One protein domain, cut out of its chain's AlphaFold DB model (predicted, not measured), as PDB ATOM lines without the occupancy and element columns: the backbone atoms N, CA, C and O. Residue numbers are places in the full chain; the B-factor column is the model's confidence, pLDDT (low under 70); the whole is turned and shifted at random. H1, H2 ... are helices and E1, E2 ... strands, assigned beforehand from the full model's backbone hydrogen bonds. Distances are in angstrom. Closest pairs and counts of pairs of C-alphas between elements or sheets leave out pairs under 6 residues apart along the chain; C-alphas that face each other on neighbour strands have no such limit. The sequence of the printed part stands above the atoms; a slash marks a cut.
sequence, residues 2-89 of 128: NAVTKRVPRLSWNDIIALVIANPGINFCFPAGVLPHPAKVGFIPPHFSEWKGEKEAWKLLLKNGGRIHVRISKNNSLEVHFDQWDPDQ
ATOM      1  N   ASN A   2       2.559 -39.574 -19.861       37.69
ATOM      2  CA  ASN A   2       2.016 -39.250 -18.537       37.69
ATOM      3  C   ASN A   2       0.673 -39.960 -18.366       37.69
ATOM      4  O   ASN A   2      -0.260 -39.704 -19.127       37.69
ATOM      5  N   ALA A   3       0.584 -40.867 -17.392       46.56
ATOM      6  CA  ALA A   3      -0.671 -41.503 -17.030       46.56
ATOM      7  C   ALA A   3      -1.615 -40.435 -16.461       46.56
ATOM      8  O   ALA A   3      -1.432 -39.951 -15.345       46.56
ATOM      9  N   VAL A   4      -2.625 -40.050 -17.241       45.84
ATOM     10  CA  VAL A   4      -3.753 -39.261 -16.746       45.84
ATOM     11  C   VAL A   4      -4.568 -40.185 -15.847       45.84
ATOM     12  O   VAL A   4      -5.457 -40.902 -16.302       45.84
ATOM     13  N   THR A   5      -4.252 -40.204 -14.555       48.12
ATOM     14  CA  THR A   5      -5.142 -40.766 -13.542       48.12
ATOM     15  C   THR A   5      -6.375 -39.871 -13.486       48.12
ATOM     16  O   THR A   5      -6.396 -38.842 -12.810       48.12
ATOM     17  N   LYS A   6      -7.420 -40.226 -14.247       45.28
ATOM     18  CA  LYS A   6      -8.753 -39.644 -14.062       45.28
ATOM     19  C   LYS A   6      -9.117 -39.863 -12.596       45.28
ATOM     20  O   LYS A   6      -9.380 -40.994 -12.193       45.28
ATOM     21  N   ARG A   7      -9.077 -38.800 -11.785       49.22
ATOM     22  CA  ARG A   7      -9.603 -38.848 -10.420       49.22
ATOM     23  C   ARG A   7     -11.055 -39.280 -10.548       49.22
ATOM     24  O   ARG A   7     -11.855 -38.557 -11.134       49.22
ATOM     25  N   VAL A   8     -11.366 -40.466 -10.038       52.00
ATOM     26  CA  VAL A   8     -12.751 -40.872  -9.812       52.00
ATOM     27  C   VAL A   8     -13.389 -39.737  -9.001       52.00
ATOM     28  O   VAL A   8     -12.771 -39.314  -8.014       52.00
ATOM     29  N   PRO A   9     -14.531 -39.169  -9.431       55.62
ATOM     30  CA  PRO A   9     -15.206 -38.132  -8.667       55.62
ATOM     31  C   PRO A   9     -15.367 -38.627  -7.231       55.62
ATOM     32  O   PRO A   9     -15.903 -39.712  -7.007       55.62
ATOM     33  N   ARG A  10     -14.830 -37.886  -6.258       66.75
ATOM     34  CA  ARG A  10     -15.047 -38.231  -4.853       66.75
ATOM     35  C   ARG A  10     -16.529 -38.016  -4.579       66.75
ATOM     36  O   ARG A  10     -16.987 -36.881  -4.667       66.75
ATOM     37  N   LEU A  11     -17.242 -39.094  -4.268       80.31
ATOM     38  CA  LEU A  11     -18.601 -39.014  -3.745       80.31
ATOM     39  C   LEU A  11     -18.594 -38.100  -2.516       80.31
ATOM     40  O   LEU A  11     -17.722 -38.221  -1.651       80.31
ATOM     41  N   SER A  12     -19.531 -37.158  -2.459       90.44
ATOM     42  CA  SER A  12     -19.707 -36.294  -1.296       90.44
ATOM     43  C   SER A  12     -20.864 -36.789  -0.437       90.44
ATOM     44  O   SER A  12     -21.786 -37.441  -0.923       90.44
ATOM     45  N   TRP A  13     -20.853 -36.441   0.852       92.50
ATOM     46  CA  TRP A  13     -21.988 -36.743   1.723       92.50
ATOM     47  C   TRP A  13     -23.289 -36.113   1.229       92.50
ATOM     48  O   TRP A  13     -24.332 -36.726   1.403       92.50
ATOM     49  N   ASN A  14     -23.243 -34.959   0.561       92.69
ATOM     50  CA  ASN A  14     -24.441 -34.341  -0.008       92.69
ATOM     51  C   ASN A  14     -25.069 -35.221  -1.097       92.69
ATOM     52  O   ASN A  14     -26.286 -35.390  -1.107       92.69
ATOM     53  N   ASP A  15     -24.244 -35.829  -1.955       92.12
ATOM     54  CA  ASP A  15     -24.719 -36.734  -3.008       92.12
ATOM     55  C   ASP A  15     -25.340 -37.995  -2.401       92.12
ATOM     56  O   ASP A  15     -26.411 -38.428  -2.817       92.12
ATOM     57  N   ILE A  16     -24.694 -38.559  -1.375       92.19
ATOM     58  CA  ILE A  16     -25.195 -39.750  -0.682       92.19
ATOM     59  C   ILE A  16     -26.485 -39.448   0.076       92.19
ATOM     60  O   ILE A  16     -27.430 -40.222  -0.005       92.19
ATOM     61  N   ILE A  17     -26.564 -38.314   0.773       92.62
ATOM     62  CA  ILE A  17     -27.780 -37.899   1.479       92.62
ATOM     63  C   ILE A  17     -28.934 -37.752   0.482       92.62
ATOM     64  O   ILE A  17     -30.011 -38.293   0.722       92.62
ATOM     65  N   ALA A  18     -28.710 -37.084  -0.653       92.00
ATOM     66  CA  ALA A  18     -29.726 -36.951  -1.694       92.00
ATOM     67  C   ALA A  18     -30.153 -38.317  -2.261       92.00
ATOM     68  O   ALA A  18     -31.348 -38.578  -2.395       92.00
ATOM     69  N   LEU A  19     -29.190 -39.203  -2.540       91.50
ATOM     70  CA  LEU A  19     -29.440 -40.551  -3.054       91.50
ATOM     71  C   LEU A  19     -30.293 -41.384  -2.092       91.50
ATOM     72  O   LEU A  19     -31.258 -42.015  -2.518       91.50
ATOM     73  N   VAL A  20     -29.946 -41.386  -0.807       92.19
ATOM     74  CA  VAL A  20     -30.614 -42.211   0.205       92.19
ATOM     75  C   VAL A  20     -32.010 -41.659   0.516       92.19
ATOM     76  O   VAL A  20     -32.952 -42.436   0.639       92.19
ATOM     77  N   ILE A  21     -32.191 -40.332   0.556       90.81
ATOM     78  CA  ILE A  21     -33.522 -39.710   0.704       90.81
ATOM     79  C   ILE A  21     -34.430 -40.055  -0.482       90.81
ATOM     80  O   ILE A  21     -35.619 -40.305  -0.291       90.81
ATOM     81  N   ALA A  22     -33.888 -40.082  -1.702       90.69
ATOM     82  CA  ALA A  22     -34.650 -40.444  -2.895       90.69
ATOM     83  C   ALA A  22     -35.045 -41.933  -2.939       90.69
ATOM     84  O   ALA A  22     -35.926 -42.303  -3.711       90.69
ATOM     85  N   ASN A  23     -34.411 -42.778  -2.121       89.25
ATOM     86  CA  ASN A  23     -34.598 -44.227  -2.108       89.25
ATOM     87  C   ASN A  23     -34.832 -44.732  -0.670       89.25
ATOM     88  O   ASN A  23     -33.991 -45.459  -0.128       89.25
ATOM     89  N   PRO A  24     -35.951 -44.344  -0.027       84.88
ATOM     90  CA  PRO A  24     -36.240 -44.749   1.344       84.88
ATOM     91  C   PRO A  24     -36.349 -46.277   1.456       84.88
ATOM     92  O   PRO A  24     -36.881 -46.941   0.566       84.88
ATOM     93  N   GLY A  25     -35.842 -46.837   2.556       78.75
ATOM     94  CA  GLY A  25     -35.847 -48.283   2.811       78.75
ATOM     95  C   GLY A  25     -34.754 -49.086   2.091       78.75
ATOM     96  O   GLY A  25     -34.683 -50.298   2.283       78.75
ATOM     97  N   ILE A  26     -33.896 -48.446   1.287       85.75
ATOM     98  CA  ILE A  26     -32.720 -49.091   0.689       85.75
ATOM     99  C   ILE A  26     -31.475 -48.789   1.526       85.75
ATOM    100  O   ILE A  26     -31.150 -47.631   1.793       85.75
ATOM    101  N   ASN A  27     -30.736 -49.845   1.873       88.62
ATOM    102  CA  ASN A  27     -29.429 -49.730   2.510       88.62
ATOM    103  C   ASN A  27     -28.338 -49.673   1.438       88.62
ATOM    104  O   ASN A  27     -28.231 -50.562   0.592       88.62
ATOM    105  N   PHE A  28     -27.501 -48.643   1.495       90.94
ATOM    106  CA  PHE A  28     -26.378 -48.464   0.583       90.94
ATOM    107  C   PHE A  28     -25.065 -48.780   1.289       90.94
ATOM    108  O   PHE A  28     -24.747 -48.184   2.315       90.94
ATOM    109  N   CYS A  29     -24.274 -49.682   0.711       90.88
ATOM    110  CA  CYS A  29     -22.969 -50.062   1.240       90.88
ATOM    111  C   CYS A  29     -21.842 -49.433   0.418       90.88
ATOM    112  O   CYS A  29     -21.768 -49.610  -0.798       90.88
ATOM    113  N   PHE A  30     -20.920 -48.757   1.097       89.88
ATOM    114  CA  PHE A  30     -19.736 -48.147   0.507       89.88
ATOM    115  C   PHE A  30     -18.469 -48.767   1.103       89.88
ATOM    116  O   PHE A  30     -18.395 -48.982   2.319       89.88
ATOM    117  N   PRO A  31     -17.444 -49.049   0.280       89.19
ATOM    118  CA  PRO A  31     -16.176 -49.545   0.785       89.19
ATOM    119  C   PRO A  31     -15.424 -48.457   1.562       89.19
ATOM    120  O   PRO A  31     -15.660 -47.254   1.407       89.19
ATOM    121  N   ALA A  32     -14.491 -48.901   2.402       87.50
ATOM    122  CA  ALA A  32     -13.679 -48.019   3.225       87.50
ATOM    123  C   ALA A  32     -12.942 -46.966   2.377       87.50
ATOM    124  O   ALA A  32     -12.375 -47.269   1.328       87.50
ATOM    125  N   GLY A  33     -12.928 -45.722   2.854       86.69
ATOM    126  CA  GLY A  33     -12.179 -44.626   2.233       86.69
ATOM    127  C   GLY A  33     -12.881 -43.905   1.076       86.69
ATOM    128  O   GLY A  33     -12.341 -42.909   0.597       86.69
ATOM    129  N   VAL A  34     -14.074 -44.342   0.652       88.44
ATOM    130  CA  VAL A  34     -14.855 -43.640  -0.389       88.44
ATOM    131  C   VAL A  34     -15.423 -42.317   0.121       88.44
ATOM    132  O   VAL A  34     -15.414 -41.325  -0.606       88.44
ATOM    133  N   LEU A  35     -15.874 -42.291   1.375       90.06
ATOM    134  CA  LEU A  35     -16.432 -41.113   2.034       90.06
ATOM    135  C   LEU A  35     -15.576 -40.725   3.243       90.06
ATOM    136  O   LEU A  35     -14.984 -41.598   3.891       90.06
ATOM    137  N   PRO A  36     -15.502 -39.427   3.589       90.75
ATOM    138  CA  PRO A  36     -14.889 -39.015   4.839       90.75
ATOM    139  C   PRO A  36     -15.711 -39.542   6.018       90.75
ATOM    140  O   PRO A  36     -16.920 -39.739   5.912       90.75
ATOM    141  N   HIS A  37     -15.052 -39.731   7.159       91.38
ATOM    142  CA  HIS A  37     -15.702 -40.212   8.375       91.38
ATOM    143  C   HIS A  37     -16.938 -39.355   8.743       91.38
ATOM    144  O   HIS A  37     -16.801 -38.127   8.732       91.38
ATOM    145  N   PRO A  38     -18.093 -39.944   9.119       92.56
ATOM    146  CA  PRO A  38     -19.334 -39.201   9.400       92.56
ATOM    147  C   PRO A  38     -19.166 -38.091  10.449       92.56
ATOM    148  O   PRO A  38     -19.666 -36.981  10.285       92.56
ATOM    149  N   ALA A  39     -18.365 -38.351  11.485       91.81
ATOM    150  CA  ALA A  39     -18.019 -37.367  12.516       91.81
ATOM    151  C   ALA A  39     -17.435 -36.050  11.962       91.81
ATOM    152  O   ALA A  39     -17.588 -34.994  12.566       91.81
ATOM    153  N   LYS A  40     -16.756 -36.094  10.805       90.94
ATOM    154  CA  LYS A  40     -16.137 -34.910  10.182       90.94
ATOM    155  C   LYS A  40     -17.136 -34.034   9.428       90.94
ATOM    156  O   LYS A  40     -16.773 -32.939   9.015       90.94
ATOM    157  N   VAL A  41     -18.354 -34.523   9.208       90.38
ATOM    158  CA  VAL A  41     -19.395 -33.844   8.423       90.38
ATOM    159  C   VAL A  41     -20.674 -33.609   9.231       90.38
ATOM    160  O   VAL A  41     -21.739 -33.398   8.662       90.38
ATOM    161  N   GLY A  42     -20.569 -33.620  10.564       90.62
ATOM    162  CA  GLY A  42     -21.657 -33.221  11.461       90.62
ATOM    163  C   GLY A  42     -22.640 -34.330  11.830       90.62
ATOM    164  O   GLY A  42     -23.666 -34.038  12.440       90.62
ATOM    165  N   PHE A  43     -22.342 -35.589  11.504       94.50
ATOM    166  CA  PHE A  43     -23.093 -36.699  12.084       94.50
ATOM    167  C   PHE A  43     -22.735 -36.824  13.564       94.50
ATOM    168  O   PHE A  43     -21.586 -36.621  13.963       94.50
ATOM    169  N   ILE A  44     -23.720 -37.206  14.365       93.06
ATOM    170  CA  ILE A  44     -23.610 -37.388  15.810       93.06
ATOM    171  C   ILE A  44     -23.801 -38.862  16.169       93.06
ATOM    172  O   ILE A  44     -24.498 -39.573  15.445       93.06
ATOM    173  N   PRO A  45     -23.208 -39.356  17.263       89.81
ATOM    174  CA  PRO A  45     -23.502 -40.703  17.730       89.81
ATOM    175  C   PRO A  45     -24.989 -40.807  18.137       89.81
ATOM    176  O   PRO A  45     -25.511 -39.883  18.769       89.81
ATOM    177  N   PRO A  46     -25.703 -41.882  17.761       84.56
ATOM    178  CA  PRO A  46     -27.040 -42.154  18.284       84.56
ATOM    179  C   PRO A  46     -26.975 -42.534  19.775       84.56
ATOM    180  O   PRO A  46     -25.968 -43.069  20.235       84.56
ATOM    181  N   HIS A  47     -28.053 -42.291  20.529       72.00
ATOM    182  CA  HIS A  47     -28.128 -42.724  21.935       72.00
ATOM    183  C   HIS A  47     -28.286 -44.243  22.066       72.00
ATOM    184  O   HIS A  47     -27.784 -44.841  23.017       72.00
ATOM    185  N   PHE A  48     -28.971 -44.865  21.104       63.66
ATOM    186  CA  PHE A  48     -29.139 -46.309  21.024       63.66
ATOM    187  C   PHE A  48     -28.328 -46.858  19.850       63.66
ATOM    188  O   PHE A  48     -28.684 -46.661  18.689       63.66
ATOM    189  N   SER A  49     -27.251 -47.581  20.145       54.88
ATOM    190  CA  SER A  49     -26.515 -48.344  19.136       54.88
ATOM    191  C   SER A  49     -25.855 -49.562  19.753       54.88
ATOM    192  O   SER A  49     -24.738 -49.463  20.246       54.88
ATOM    193  N   GLU A  50     -26.513 -50.717  19.688       49.19
ATOM    194  CA  GLU A  50     -25.829 -51.996  19.873       49.19
ATOM    195  C   GLU A  50     -26.414 -53.046  18.927       49.19
ATOM    196  O   GLU A  50     -27.405 -53.711  19.224       49.19
ATOM    197  N   TRP A  51     -25.773 -53.206  17.769       56.34
ATOM    198  CA  TRP A  51     -25.875 -54.428  16.976       56.34
ATOM    199  C   TRP A  51     -24.533 -55.155  16.979       56.34
ATOM    200  O   TRP A  51     -23.451 -54.576  16.852       56.34
ATOM    201  N   LYS A  52     -24.599 -56.479  17.118       56.09
ATOM    202  CA  LYS A  52     -23.431 -57.357  17.164       56.09
ATOM    203  C   LYS A  52     -22.717 -57.345  15.805       56.09
ATOM    204  O   LYS A  52     -23.204 -57.941  14.853       56.09
ATOM    205  N   GLY A  53     -21.549 -56.705  15.725       61.66
ATOM    206  CA  GLY A  53     -20.732 -56.640  14.500       61.66
ATOM    207  C   GLY A  53     -20.433 -55.224  14.003       61.66
ATOM    208  O   GLY A  53     -19.560 -55.061  13.147       61.66
ATOM    209  N   GLU A  54     -21.085 -54.217  14.578       72.75
ATOM    210  CA  GLU A  54     -20.792 -52.808  14.324       72.75
ATOM    211  C   GLU A  54     -19.562 -52.361  15.120       72.75
ATOM    212  O   GLU A  54     -19.332 -52.797  16.250       72.75
ATOM    213  N   LYS A  55     -18.737 -51.520  14.495       84.38
ATOM    214  CA  LYS A  55     -17.633 -50.828  15.158       84.38
ATOM    215  C   LYS A  55     -18.133 -49.510  15.751       84.38
ATOM    216  O   LYS A  55     -17.825 -49.204  16.894       84.38
ATOM    217  N   GLU A  56     -18.878 -48.742  14.954       88.94
ATOM    218  CA  GLU A  56     -19.401 -47.417  15.299       88.94
ATOM    219  C   GLU A  56     -20.717 -47.164  14.548       88.94
ATOM    220  O   GLU A  56     -20.913 -47.682  13.446       88.94
ATOM    221  N   ALA A  57     -21.583 -46.320  15.108       90.12
ATOM    222  CA  ALA A  57     -22.807 -45.852  14.467       90.12
ATOM    223  C   ALA A  57     -22.914 -44.327  14.578       90.12
ATOM    224  O   ALA A  57     -22.455 -43.724  15.548       90.12
ATOM    225  N   TRP A  58     -23.510 -43.705  13.568       93.12
ATOM    226  CA  TRP A  58     -23.590 -42.257  13.416       93.12
ATOM    227  C   TRP A  58     -24.918 -41.879  12.772       93.12
ATOM    228  O   TRP A  58     -25.375 -42.551  11.854       93.12
ATOM    229  N   LYS A  59     -25.529 -40.776  13.195       93.25
ATOM    230  CA  LYS A  59     -26.769 -40.267  12.609       93.25
ATOM    231  C   LYS A  59     -26.689 -38.790  12.250       93.25
ATOM    232  O   LYS A  59     -25.983 -38.018  12.893       93.25
ATOM    233  N   LEU A  60     -27.466 -38.394  11.253       94.19
ATOM    234  CA  LEU A  60     -27.721 -37.004  10.894       94.19
ATOM    235  C   LEU A  60     -29.225 -36.754  10.943       94.19
ATOM    236  O   LEU A  60     -29.983 -37.433  10.252       94.19
ATOM    237  N   LEU A  61     -29.648 -35.780  11.747       92.12
ATOM    238  CA  LEU A  61     -31.055 -35.396  11.863       92.12
ATOM    239  C   LEU A  61     -31.467 -34.505  10.697       92.12
ATOM    240  O   LEU A  61     -30.775 -33.546  10.351       92.12
ATOM    241  N   LEU A  62     -32.622 -34.803  10.117       91.12
ATOM    242  CA  LEU A  62     -33.218 -34.021   9.047       91.12
ATOM    243  C   LEU A  62     -34.325 -33.128   9.612       91.12
ATOM    244  O   LEU A  62     -34.969 -33.441  10.611       91.12
ATOM    245  N   LYS A  63     -34.582 -31.999   8.944       88.25
ATOM    246  CA  LYS A  63     -35.574 -31.002   9.395       88.25
ATOM    247  C   LYS A  63     -37.004 -31.546   9.485       88.25
ATOM    248  O   LYS A  63     -37.822 -30.979  10.194       88.25
ATOM    249  N   ASN A  64     -37.305 -32.615   8.754       84.06
ATOM    250  CA  ASN A  64     -38.606 -33.280   8.766       84.06
ATOM    251  C   ASN A  64     -38.749 -34.323   9.894       84.06
ATOM    252  O   ASN A  64     -39.752 -35.029   9.921       84.06
ATOM    253  N   GLY A  65     -37.764 -34.449  10.790       85.88
ATOM    254  CA  GLY A  65     -37.766 -35.422  11.888       85.88
ATOM    255  C   GLY A  65     -37.254 -36.818  11.514       85.88
ATOM    256  O   GLY A  65     -37.079 -37.651  12.404       85.88
ATOM    257  N   GLY A  66     -36.979 -37.065  10.229       89.06
ATOM    258  CA  GLY A  66     -36.259 -38.255   9.784       89.06
ATOM    259  C   GLY A  66     -34.764 -38.157  10.077       89.06
ATOM    260  O   GLY A  66     -34.250 -37.111  10.491       89.06
ATOM    261  N   ARG A  67     -34.035 -39.241   9.823       92.12
ATOM    262  CA  ARG A  67     -32.579 -39.273   9.979       92.12
ATOM    263  C   ARG A  67     -31.892 -40.064   8.876       92.12
ATOM    264  O   ARG A  67     -32.456 -40.994   8.312       92.12
ATOM    265  N   ILE A  68     -30.636 -39.720   8.622       93.31
ATOM    266  CA  ILE A  68     -29.699 -40.592   7.911       93.31
ATOM    267  C   ILE A  68     -28.901 -41.343   8.960       93.31
ATOM    268  O   ILE A  68     -28.273 -40.715   9.811       93.31
ATOM    269  N   HIS A  69     -28.919 -42.664   8.895       91.50
ATOM    270  CA  HIS A  69     -28.189 -43.526   9.805       91.50
ATOM    271  C   HIS A  69     -27.045 -44.207   9.056       91.50
ATOM    272  O   HIS A  69     -27.211 -44.729   7.953       91.50
ATOM    273  N   VAL A  70     -25.858 -44.151   9.654       92.44
ATOM    274  CA  VAL A  70     -24.614 -44.688   9.118       92.44
ATOM    275  C   VAL A  70     -24.042 -45.678  10.113       92.44
ATOM    276  O   VAL A  70     -23.768 -45.328  11.260       92.44
ATOM    277  N   ARG A  71     -23.786 -46.893   9.647       90.75
ATOM    278  CA  ARG A  71     -23.090 -47.934  10.399       90.75
ATOM    279  C   ARG A  71     -21.706 -48.130   9.820       90.75
ATOM    280  O   ARG A  71     -21.537 -48.229   8.605       90.75
ATOM    281  N   ILE A  72     -20.718 -48.197  10.698       91.00
ATOM    282  CA  ILE A  72     -19.340 -48.505  10.342       91.00
ATOM    283  C   ILE A  72     -19.067 -49.926  10.804       91.00
ATOM    284  O   ILE A  72     -19.098 -50.227  12.000       91.00
ATOM    285  N   SER A  73     -18.797 -50.814   9.855       89.75
ATOM    286  CA  SER A  73     -18.445 -52.192  10.183       89.75
ATOM    287  C   SER A  73     -16.979 -52.289  10.638       89.75
ATOM    288  O   SER A  73     -16.182 -51.361  10.478       89.75
ATOM    289  N   LYS A  74     -16.575 -53.451  11.159       88.25
ATOM    290  CA  LYS A  74     -15.176 -53.703  11.558       88.25
ATOM    291  C   LYS A  74     -14.160 -53.572  10.415       88.25
ATOM    292  O   LYS A  74     -12.993 -53.319  10.691       88.25
ATOM    293  N   ASN A  75     -14.580 -53.728   9.155       89.00
ATOM    294  CA  ASN A  75     -13.706 -53.546   7.989       89.00
ATOM    295  C   ASN A  75     -13.703 -52.092   7.458       89.00
ATOM    296  O   ASN A  75     -13.149 -51.827   6.393       89.00
ATOM    297  N   ASN A  76     -14.303 -51.155   8.203       89.75
ATOM    298  CA  ASN A  76     -14.510 -49.751   7.842       89.75
ATOM    299  C   ASN A  76     -15.411 -49.517   6.614       89.75
ATOM    300  O   ASN A  76     -15.399 -48.418   6.056       89.75
ATOM    301  N   SER A  77     -16.202 -50.506   6.186       90.81
ATOM    302  CA  SER A  77     -17.307 -50.267   5.253       90.81
ATOM    303  C   SER A  77     -18.382 -49.412   5.915       90.81
ATOM    304  O   SER A  77     -18.653 -49.558   7.109       90.81
ATOM    305  N   LEU A  78     -19.018 -48.564   5.114       92.00
ATOM    306  CA  LEU A  78     -20.105 -47.693   5.539       92.00
ATOM    307  C   LEU A  78     -21.412 -48.236   4.981       92.00
ATOM    308  O   LEU A  78     -21.555 -48.348   3.768       92.00
ATOM    309  N   GLU A  79     -22.359 -48.549   5.848       92.12
ATOM    310  CA  GLU A  79     -23.743 -48.816   5.459       92.12
ATOM    311  C   GLU A  79     -24.574 -47.581   5.800       92.12
ATOM    312  O   GLU A  79     -24.566 -47.132   6.944       92.12
ATOM    313  N   VAL A  80     -25.262 -47.011   4.813       92.81
ATOM    314  CA  VAL A  80     -26.043 -45.777   4.943       92.81
ATOM    315  C   VAL A  80     -27.488 -46.050   4.550       92.81
ATOM    316  O   VAL A  80     -27.741 -46.589   3.474       92.81
ATOM    317  N   HIS A  81     -28.430 -45.651   5.396       90.50
ATOM    318  CA  HIS A  81     -29.864 -45.720   5.112       90.50
ATOM    319  C   HIS A  81     -30.594 -44.506   5.689       90.50
ATOM    320  O   HIS A  81     -30.049 -43.751   6.500       90.50
ATOM    321  N   PHE A  82     -31.820 -44.295   5.220       91.31
ATOM    322  CA  PHE A  82     -32.722 -43.260   5.712       91.31
ATOM    323  C   PHE A  82     -33.830 -43.908   6.533       91.31
ATOM    324  O   PHE A  82     -34.488 -44.830   6.053       91.31
ATOM    325  N   ASP A  83     -34.041 -43.362   7.727       88.56
ATOM    326  CA  ASP A  83     -35.172 -43.665   8.594       88.56
ATOM    327  C   ASP A  83     -36.121 -42.459   8.585       88.56
ATOM    328  O   ASP A  83     -35.717 -41.316   8.834       88.56
ATOM    329  N   GLN A  84     -37.401 -42.705   8.331       88.38
ATOM    330  CA  GLN A  84     -38.462 -41.710   8.418       88.38
ATOM    331  C   GLN A  84     -38.698 -41.263   9.866       88.38
ATOM    332  O   GLN A  84     -39.097 -40.116  10.082       88.38
ATOM    333  N   TRP A  85     -38.429 -42.125  10.852       85.31
ATOM    334  CA  TRP A  85     -38.603 -41.811  12.273       85.31
ATOM    335  C   TRP A  85     -37.301 -42.003  13.056       85.31
ATOM    336  O   TRP A  85     -36.835 -43.125  13.228       85.31
ATOM    337  N   ASP A  86     -36.733 -40.920  13.607       85.25
ATOM    338  CA  ASP A  86     -35.612 -41.052  14.550       85.25
ATOM    339  C   ASP A  86     -36.109 -41.523  15.932       85.25
ATOM    340  O   ASP A  86     -36.824 -40.761  16.595       85.25
ATOM    341  N   PRO A  87     -35.718 -42.720  16.413       83.19
ATOM    342  CA  PRO A  87     -36.108 -43.238  17.724       83.19
ATOM    343  C   PRO A  87     -35.722 -42.329  18.899       83.19
ATOM    344  O   PRO A  87     -36.398 -42.350  19.927       83.19
ATOM    345  N   ASP A  88     -34.692 -41.491  18.754       81.44
ATOM    346  CA  ASP A  88     -34.236 -40.610  19.838       81.44
ATOM    347  C   ASP A  88     -35.113 -39.353  20.000       81.44
ATOM    348  O   ASP A  88     -34.958 -38.612  20.968       81.44
ATOM    349  N   GLN A  89     -36.050 -39.095  19.079       84.69
ATOM    350  CA  GLN A  89     -36.974 -37.952  19.150       84.69
ATOM    351  C   GLN A  89     -38.215 -38.233  20.021       84.69
ATOM    352  O   GLN A  89     -39.092 -37.379  20.145       84.69
TER     353      GLN A  89
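This is residues 2 to 89 of the 128 residues of an uncharacterized protein of Candidatus Dadabacteria bacterium (UniProt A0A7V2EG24). A twisted sheet of four strands has helix H1 packed over one face, and a free tail, residues 2 to 8, sticks out lengthwise. The 88 printed residues, under half in named elements, hold two helices and four strands in the order H1 E1 H2 E2 E3 E4; the sheet E1 E4 E3 E2 is antiparallel, the class mixed. It is only just compact, close to loose, with radius of gyration 14.1 A and spans 54 by 28 by 22 A.

H1, residues 13 to 22, is over E4, residues 78 to 83, in two layers, helix on one sheet face, at a height over the sheet of 8.6 A; C-alphas Val 20 and Phe 82 are closest, 6.0 A. Every O i to N i+4 pair in H1 is within hydrogen-bond range. E1, residues 28 to 30, is antiparallel to E4, with N 28 and O 80 2.9 A apart. H2, residues 38 to 41, too short for such pairs, only grazes the sheet. E2, residues 54 to 61, E3, residues 67 to 73, and E4 form a meander, antiparallel neighbours in turn, of two hairpins, with N 58 and O 70 2.8 A and N 69 and O 81 2.9 A apart.

H1, 14.0 A long, begins at C-alpha 13 (-21.988, -36.743, 1.723). E2 measures 20.4 A, E3 19.1 A; E4, 15.9 A, ends at C-alpha 83 (-35.172, -43.665, 8.594).

The C-alphas of Asn 2 and Gln 89, farthest apart, are 54.2 A apart. The printed part has no cut; the link H2 to E2 is long. Residues 2 to 10 and 48 to 53 have pLDDT under 70.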